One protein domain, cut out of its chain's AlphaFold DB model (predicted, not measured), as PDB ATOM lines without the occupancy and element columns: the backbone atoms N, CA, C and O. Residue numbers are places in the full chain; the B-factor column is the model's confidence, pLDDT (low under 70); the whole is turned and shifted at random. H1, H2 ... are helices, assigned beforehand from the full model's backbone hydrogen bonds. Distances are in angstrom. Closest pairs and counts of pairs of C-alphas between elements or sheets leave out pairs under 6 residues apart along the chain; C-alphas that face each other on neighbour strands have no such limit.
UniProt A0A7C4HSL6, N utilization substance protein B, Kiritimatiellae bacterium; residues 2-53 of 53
ATOM      1  N   ASN A   2     157.386 181.263 227.019       95.31
ATOM      2  CA  ASN A   2     157.423 182.411 226.095       95.31
ATOM      3  C   ASN A   2     156.856 182.079 224.706       95.31
ATOM      4  O   ASN A   2     156.098 182.880 224.177       95.31
ATOM      5  N   ILE A   3     157.123 180.870 224.196       96.56
ATOM      6  CA  ILE A   3     156.592 180.370 222.913       96.56
ATOM      7  C   ILE A   3     155.062 180.490 222.852       96.56
ATOM      8  O   ILE A   3     154.533 181.103 221.939       96.56
ATOM      9  N   LEU A   4     154.354 180.006 223.880       97.38
ATOM     10  CA  LEU A   4     152.891 180.096 223.938       97.38
ATOM     11  C   LEU A   4     152.384 181.543 223.940       97.38
ATOM     12  O   LEU A   4     151.367 181.830 223.331       97.38
ATOM     13  N   ARG A   5     153.078 182.466 224.617       97.69
ATOM     14  CA  ARG A   5     152.656 183.876 224.661       97.69
ATOM     15  C   ARG A   5     152.809 184.541 223.299       97.69
ATOM     16  O   ARG A   5     151.927 185.295 222.918       97.69
ATOM     17  N   LEU A   6     153.906 184.250 222.600       97.44
ATOM     18  CA  LEU A   6     154.149 184.750 221.248       97.44
ATOM     19  C   LEU A   6     153.099 184.211 220.275       97.44
ATOM     20  O   LEU A   6     152.411 185.003 219.647       97.44
ATOM     21  N   ALA A   7     152.901 182.890 220.253       97.69
ATOM     22  CA  ALA A   7     151.925 182.251 219.376       97.69
ATOM     23  C   ALA A   7     150.500 182.778 219.609       97.69
ATOM     24  O   ALA A   7     149.819 183.170 218.671       97.69
ATOM     25  N   VAL A   8     150.054 182.870 220.868       97.62
ATOM     26  CA  VAL A   8     148.716 183.403 221.181       97.62
ATOM     27  C   VAL A   8     148.593 184.877 220.793       97.62
ATOM     28  O   VAL A   8     147.543 185.280 220.306       97.62
ATOM     29  N   CYS A   9     149.640 185.684 220.987       97.50
ATOM     30  CA  CYS A   9     149.629 187.086 220.569       97.50
ATOM     31  C   CYS A   9     149.416 187.210 219.056       97.50
ATOM     32  O   CYS A   9     148.532 187.940 218.626       97.50
ATOM     33  N   GLU A  10     150.166 186.446 218.265       97.56
ATOM     34  CA  GLU A  10     150.083 186.482 216.803       97.56
ATOM     35  C   GLU A  10     148.736 185.953 216.281       97.56
ATOM     36  O   GLU A  10     148.140 186.544 215.380       97.56
ATOM     37  N   MET A  11     148.189 184.898 216.902       96.75
ATOM     38  CA  MET A  11     146.838 184.408 216.586       96.75
ATOM     39  C   MET A  11     145.761 185.468 216.862       96.75
ATOM     40  O   MET A  11     144.807 185.582 216.100       96.75
ATOM     41  N   LEU A  12     145.906 186.263 217.929       96.75
ATOM     42  CA  LEU A  12     144.967 187.344 218.251       96.75
ATOM     43  C   LEU A  12     145.089 188.547 217.306       96.75
ATOM     44  O   LEU A  12     144.099 189.242 217.088       96.75
ATOM     45  N   GLU A  13     146.274 188.805 216.749       96.56
ATOM     46  CA  GLU A  13     146.475 189.858 215.745       96.56
ATOM     47  C   GLU A  13     145.831 189.510 214.394       96.56
ATOM     48  O   GLU A  13     145.437 190.410 213.649       96.56
ATOM     49  N   GLY A  14     145.692 188.218 214.075       92.62
ATOM     50  CA  GLY A  14     144.937 187.734 212.914       92.62
ATOM     51  C   GLY A  14     145.584 188.008 211.551       92.62
ATOM     52  O   GLY A  14     144.939 187.832 210.518       92.62
ATOM     53  N   GLN A  15     146.847 188.444 211.523       95.88
ATOM     54  CA  GLN A  15     147.595 188.701 210.285       95.88
ATOM     55  C   GLN A  15     148.169 187.417 209.670       95.88
ATOM     56  O   GLN A  15     148.268 187.305 208.447       95.88
ATOM     57  N   THR A  16     148.517 186.447 210.516       96.75
ATOM     58  CA  THR A  16     149.108 185.166 210.122       96.75
ATOM     59  C   THR A  16     148.070 184.051 210.300       96.75
ATOM     60  O   THR A  16     147.425 183.985 211.349       96.75
ATOM     61  N   PRO A  17     147.888 183.140 209.321       96.94
ATOM     62  CA  PRO A  17     146.998 181.995 209.488       96.94
ATOM     63  C   PRO A  17     147.367 181.169 210.725       96.94
ATOM     64  O   PRO A  17     148.529 180.809 210.904       96.94
ATOM     65  N   HIS A  18     146.374 180.800 211.537       97.00
ATOM     66  CA  HIS A  18     146.588 180.077 212.796       97.00
ATOM     67  C   HIS A  18     147.440 178.808 212.642       97.00
ATOM     68  O   HIS A  18     148.276 178.536 213.496       97.00
ATOM     69  N   ALA A  19     147.274 178.062 211.544       96.44
ATOM     70  CA  ALA A  19     148.070 176.866 211.267       96.44
ATOM     71  C   ALA A  19     149.576 177.168 211.156       96.44
ATOM     72  O   ALA A  19     150.386 176.431 211.705       96.44
ATOM     73  N   VAL A  20     149.943 178.286 210.520       98.12
ATOM     74  CA  VAL A  20     151.346 178.708 210.376       98.12
ATOM     75  C   VAL A  20     151.928 179.092 211.737       98.12
ATOM     76  O   VAL A  20     153.027 178.666 212.076       98.12
ATOM     77  N   VAL A  21     151.171 179.837 212.550       98.25
ATOM     78  CA  VAL A  21     151.604 180.223 213.904       98.25
ATOM     79  C   VAL A  21     151.834 178.993 214.790       98.25
ATOM     80  O   VAL A  21     152.786 178.951 215.571       98.25
ATOM     81  N   ILE A  22     150.973 177.976 214.664       97.88
ATOM     82  CA  ILE A  22     151.113 176.707 215.385       97.88
ATOM     83  C   ILE A  22     152.383 175.979 214.933       97.88
ATOM     84  O   ILE A  22     153.205 175.657 215.788       97.88
ATOM     85  N   ASP A  23     152.583 175.778 213.628       98.38
ATOM     86  CA  ASP A  23     153.753 175.067 213.092       98.38
ATOM     87  C   ASP A  23     155.078 175.714 213.538       98.38
ATOM     88  O   ASP A  23     155.965 175.027 214.056       98.38
ATOM     89  N   GLU A  24     155.192 177.042 213.455       98.06
ATOM     90  CA  GLU A  24     156.391 177.768 213.896       98.06
ATOM     91  C   GLU A  24     156.613 177.662 215.415       98.06
ATOM     92  O   GLU A  24     157.744 177.520 215.898       98.06
ATOM     93  N   ALA A  25     155.539 177.660 216.209       98.06
ATOM     94  CA  ALA A  25     155.644 177.447 217.648       98.06
ATOM     95  C   ALA A  25     156.157 176.037 217.998       98.06
ATOM     96  O   ALA A  25     156.892 175.885 218.983       98.06
ATOM     97  N   LEU A  26     155.816 175.017 217.201       97.88
ATOM     98  CA  LEU A  26     156.332 173.654 217.361       97.88
ATOM     99  C   LEU A  26     157.817 173.559 217.007       97.88
ATOM    100  O   LEU A  26     158.574 172.931 217.751       97.88
ATOM    101  N   GLU A  27     158.258 174.229 215.941       97.75
ATOM    102  CA  GLU A  27     159.679 174.311 215.582       97.75
ATOM    103  C   GLU A  27     160.509 174.999 216.675       97.75
ATOM    104  O   GLU A  27     161.567 174.504 217.085       97.75
ATOM    105  N   LEU A  28     159.998 176.094 217.247       97.19
ATOM    106  CA  LEU A  28     160.630 176.747 218.396       97.19
ATOM    107  C   LEU A  28     160.667 175.831 219.627       97.19
ATOM    108  O   LEU A  28     161.666 175.814 220.353       97.19
ATOM    109  N   ALA A  29     159.607 175.056 219.874       97.31
ATOM    110  CA  ALA A  29     159.562 174.114 220.988       97.31
ATOM    111  C   ALA A  29     160.594 172.991 220.818       97.31
ATOM    112  O   ALA A  29     161.356 172.739 221.755       97.31
ATOM    113  N   ARG A  30     160.704 172.398 219.618       95.94
ATOM    114  CA  ARG A  30     161.751 171.416 219.280       95.94
ATOM    115  C   ARG A  30     163.137 171.980 219.562       95.94
ATOM    116  O   ARG A  30     163.937 171.353 220.255       95.94
ATOM    117  N   ARG A  31     163.404 173.192 219.070       96.00
ATOM    118  CA  ARG A  31     164.727 173.820 219.140       96.00
ATOM    119  C   ARG A  31     165.149 174.229 220.551       96.00
ATOM    120  O   ARG A  31     166.331 174.137 220.871       96.00
ATOM    121  N   PHE A  32     164.221 174.724 221.368       95.69
ATOM    122  CA  PHE A  32     164.557 175.387 222.636       95.69
ATOM    123  C   PHE A  32     164.025 174.687 223.891       95.69
ATOM    124  O   PHE A  32     164.396 175.085 224.996       95.69
ATOM    125  N   ALA A  33     163.158 173.681 223.756       91.25
ATOM    126  CA  ALA A  33     162.498 173.026 224.888       91.25
ATOM    127  C   ALA A  33     162.427 171.485 224.789       91.25
ATOM    128  O   ALA A  33     161.973 170.848 225.742       91.25
ATOM    129  N   GLY A  34     162.895 170.885 223.686       89.81
ATOM    130  CA  GLY A  34     162.938 169.433 223.475       89.81
ATOM    131  C   GLY A  34     161.611 168.820 223.006       89.81
ATOM    132  O   GLY A  34     160.566 169.467 223.036       89.81
ATOM    133  N   GLU A  35     161.656 167.555 222.581       89.69
ATOM    134  CA  GLU A  35     160.530 166.836 221.945       89.69
ATOM    135  C   GLU A  35     159.264 166.752 222.817       89.69
ATOM    136  O   GLU A  35     158.160 166.986 222.331       89.69
ATOM    137  N   GLU A  36     159.391 166.506 224.126       90.94
ATOM    138  CA  GLU A  36     158.226 166.437 225.031       90.94
ATOM    139  C   GLU A  36     157.442 167.759 225.084       90.94
ATOM    140  O   GLU A  36     156.216 167.773 225.217       90.94
ATOM    141  N   SER A  37     158.140 168.887 224.921       93.25
ATOM    142  CA  SER A  37     157.520 170.211 224.910       93.25
ATOM    143  C   SER A  37     156.702 170.465 223.643       93.25
ATOM    144  O   SER A  37     155.787 171.286 223.680       93.25
ATOM    145  N   VAL A  38     156.989 169.772 222.539       96.88
ATOM    146  CA  VAL A  38     156.293 169.933 221.253       96.88
ATOM    147  C   VAL A  38     154.852 169.462 221.374       96.88
ATOM    148  O   VAL A  38     153.930 170.215 221.071       96.88
ATOM    149  N   ALA A  39     154.646 168.250 221.895       96.12
ATOM    150  CA  ALA A  39     153.313 167.693 222.111       96.12
ATOM    151  C   ALA A  39     152.485 168.559 223.075       96.12
ATOM    152  O   ALA A  39     151.301 168.807 222.834       96.12
ATOM    153  N   PHE A  40     153.118 169.070 224.137       96.12
ATOM    154  CA  PHE A  40     152.472 169.988 225.072       96.12
ATOM    155  C   PHE A  40     152.062 171.308 224.400       96.12
ATOM    156  O   PHE A  40     150.922 171.746 224.555       96.12
ATOM    157  N   VAL A  41     152.965 171.936 223.639       97.25
ATOM    158  CA  VAL A  41     152.676 173.189 222.921       97.25
ATOM    159  C   VAL A  41     151.564 172.982 221.896       97.25
ATOM    160  O   VAL A  41     150.629 173.781 221.881       97.25
ATOM    161  N   ASN A  42     151.606 171.891 221.127       97.44
ATOM    162  CA  ASN A  42     150.575 171.567 220.145       97.44
ATOM    163  C   ASN A  42     149.189 171.475 220.793       97.44
ATOM    164  O   ASN A  42     148.262 172.170 220.387       97.44
ATOM    165  N   GLY A  43     149.064 170.690 221.869       97.12
ATOM    166  CA  GLY A  43     147.785 170.512 222.555       97.12
ATOM    167  C   GLY A  43     147.205 171.813 223.122       97.12
ATOM    168  O   GLY A  43     145.991 172.021 223.073       97.12
ATOM    169  N   VAL A  44     148.059 172.707 223.638       97.62
ATOM    170  CA  VAL A  44     147.622 174.017 224.146       97.62
ATOM    171  C   VAL A  44     147.180 174.933 223.005       97.62
ATOM    172  O   VAL A  44     146.112 175.537 223.103       97.62
ATOM    173  N   LEU A  45     147.966 175.046 221.931       97.56
ATOM    174  CA  LEU A  45     147.634 175.941 220.820       97.56
ATOM    175  C   LEU A  45     146.418 175.458 220.022       97.56
ATOM    176  O   LEU A  45     145.608 176.286 219.618       97.56
ATOM    177  N   ASP A  46     146.204 174.147 219.905       97.56
ATOM    178  CA  ASP A  46     144.973 173.579 219.344       97.56
ATOM    179  C   ASP A  46     143.731 173.969 220.160       97.56
ATOM    180  O   ASP A  46     142.666 174.256 219.607       97.56
ATOM    181  N   ALA A  47     143.838 173.976 221.493       97.81
ATOM    182  CA  ALA A  47     142.742 174.398 222.364       97.81
ATOM    183  C   ALA A  47     142.453 175.901 222.236       97.81
ATOM    184  O   ALA A  47     141.286 176.297 222.203       97.81
ATOM    185  N   VAL A  48     143.500 176.725 222.122       97.12
ATOM    186  CA  VAL A  48     143.355 178.162 221.850       97.12
ATOM    187  C   VAL A  48     142.713 178.383 220.485       97.12
ATOM    188  O   VAL A  48     141.738 179.121 220.404       97.12
ATOM    189  N   HIS A  49     143.194 177.704 219.441       96.31
ATOM    190  CA  HIS A  49     142.660 177.819 218.087       96.31
ATOM    191  C   HIS A  49     141.151 177.563 218.058       96.31
ATOM    192  O   HIS A  49     140.403 178.410 217.585       96.31
ATOM    193  N   ARG A  50     140.692 176.459 218.664       96.06
ATOM    194  CA  ARG A  50     139.259 176.135 218.776       96.06
ATOM    195  C   ARG A  50     138.435 177.170 219.545       96.06
ATOM    196  O   ARG A  50     137.224 177.185 219.386       96.06
ATOM    197  N   SER A  51     139.065 177.963 220.409       95.38
ATOM    198  CA  SER A  51     138.391 179.007 221.192       95.38
ATOM    199  C   SER A  51     138.312 180.348 220.453       95.38
ATOM    200  O   SER A  51     137.565 181.223 220.883       95.38
ATOM    201  N   LEU A  52     139.115 180.530 219.397       90.44
ATOM    202  CA  LEU A  52     139.137 181.727 218.547       90.44
ATOM    203  C   LEU A  52     138.290 181.571 217.275       90.44
ATOM    204  O   LEU A  52     137.975 182.577 216.641       90.44
ATOM    205  N   SER A  53     137.960 180.331 216.903       77.50
ATOM    206  CA  SER A  53     137.020 179.982 215.830       77.50
ATOM    207  C   SER A  53     135.568 180.220 216.233       77.50
ATOM    208  O   SER A  53     134.789 180.632 215.345       77.50
TER     209      SER A  53
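This is residues 2 to 53 of the 53 residues of the protein "N utilization substance protein B" of Kiritimatiellae bacterium (UniProt A0A7C4HSL6). Three helices stand side by side in a small up-and-down bundle: the chain goes along H1, folds back along H2 and folds back again along H3. Their centres make a triangle, and each helix packs on the other two, with tight turns between them. The printed part has 52 residues with three named helices, H1, H2 and H3 in that order along the chain, and no named strand; the class is all helix. The whole is compact, with a radius of gyration of the C-alphas of 10.1 A, and elongated in outline, its C-alphas spanning 28 by 17 by 16 A.

Begin with H1, residues 2 to 13, and go on to H2, residues 18 to 33, which touches it. Look at Met 11 and His 18, whose C-alphas, 5.8 A apart, are the closest of these two helices. H1 and H2 run opposite ways at a shallow tilt of 12 degrees and form a helical hairpin. Next comes H3, residues 35 to 52, which touches H2; here the closest C-alphas are those of Ala 29 and Val 38, 5.3 A apart. H2 and H3 are a helical hairpin too, running opposite ways at a shallow tilt of 25 degrees. H3 also touches H1, with its residues 41 to 49 alone, and the closest C-alphas are those of Leu 4 and Val 41, 7.0 A apart. H1 and H3 run the same way at a shallow tilt of 24 degrees. These three helices form the bundle, up and down, each running against the one before it in the chain. On the backbone, every O i to N i+4 pair is within hydrogen-bond range in H1 and H2, while in H3 it is 12 of 14.

Find C-alpha 2 at (157.423, 182.411, 226.095); from there H1 runs 16.8 A to C-alpha 13. After residues 14 to 17, H2 begins at C-alpha 18, at (146.588, 180.077, 212.796), and runs 21.2 A to C-alpha 33. Past Gly 34, H3 begins at Glu 35 and runs 26.3 A to C-alpha 52 at (139.137, 181.727, 218.547); with 18 residues it is the longest helix.

The two C-alphas farthest apart are those of Gly 34 and Ser 53, at 29.0 A, while those of the first and last printed residues, Asn 2 and Ser 53, are 23.0 A apart. The printed part has no cut, and Ser 53 is the chain's last residue. Both links, H1 to H2 and H2 to H3, are tight. The mean pLDDT of the printed part is 95.9, and no printed residue is under 70.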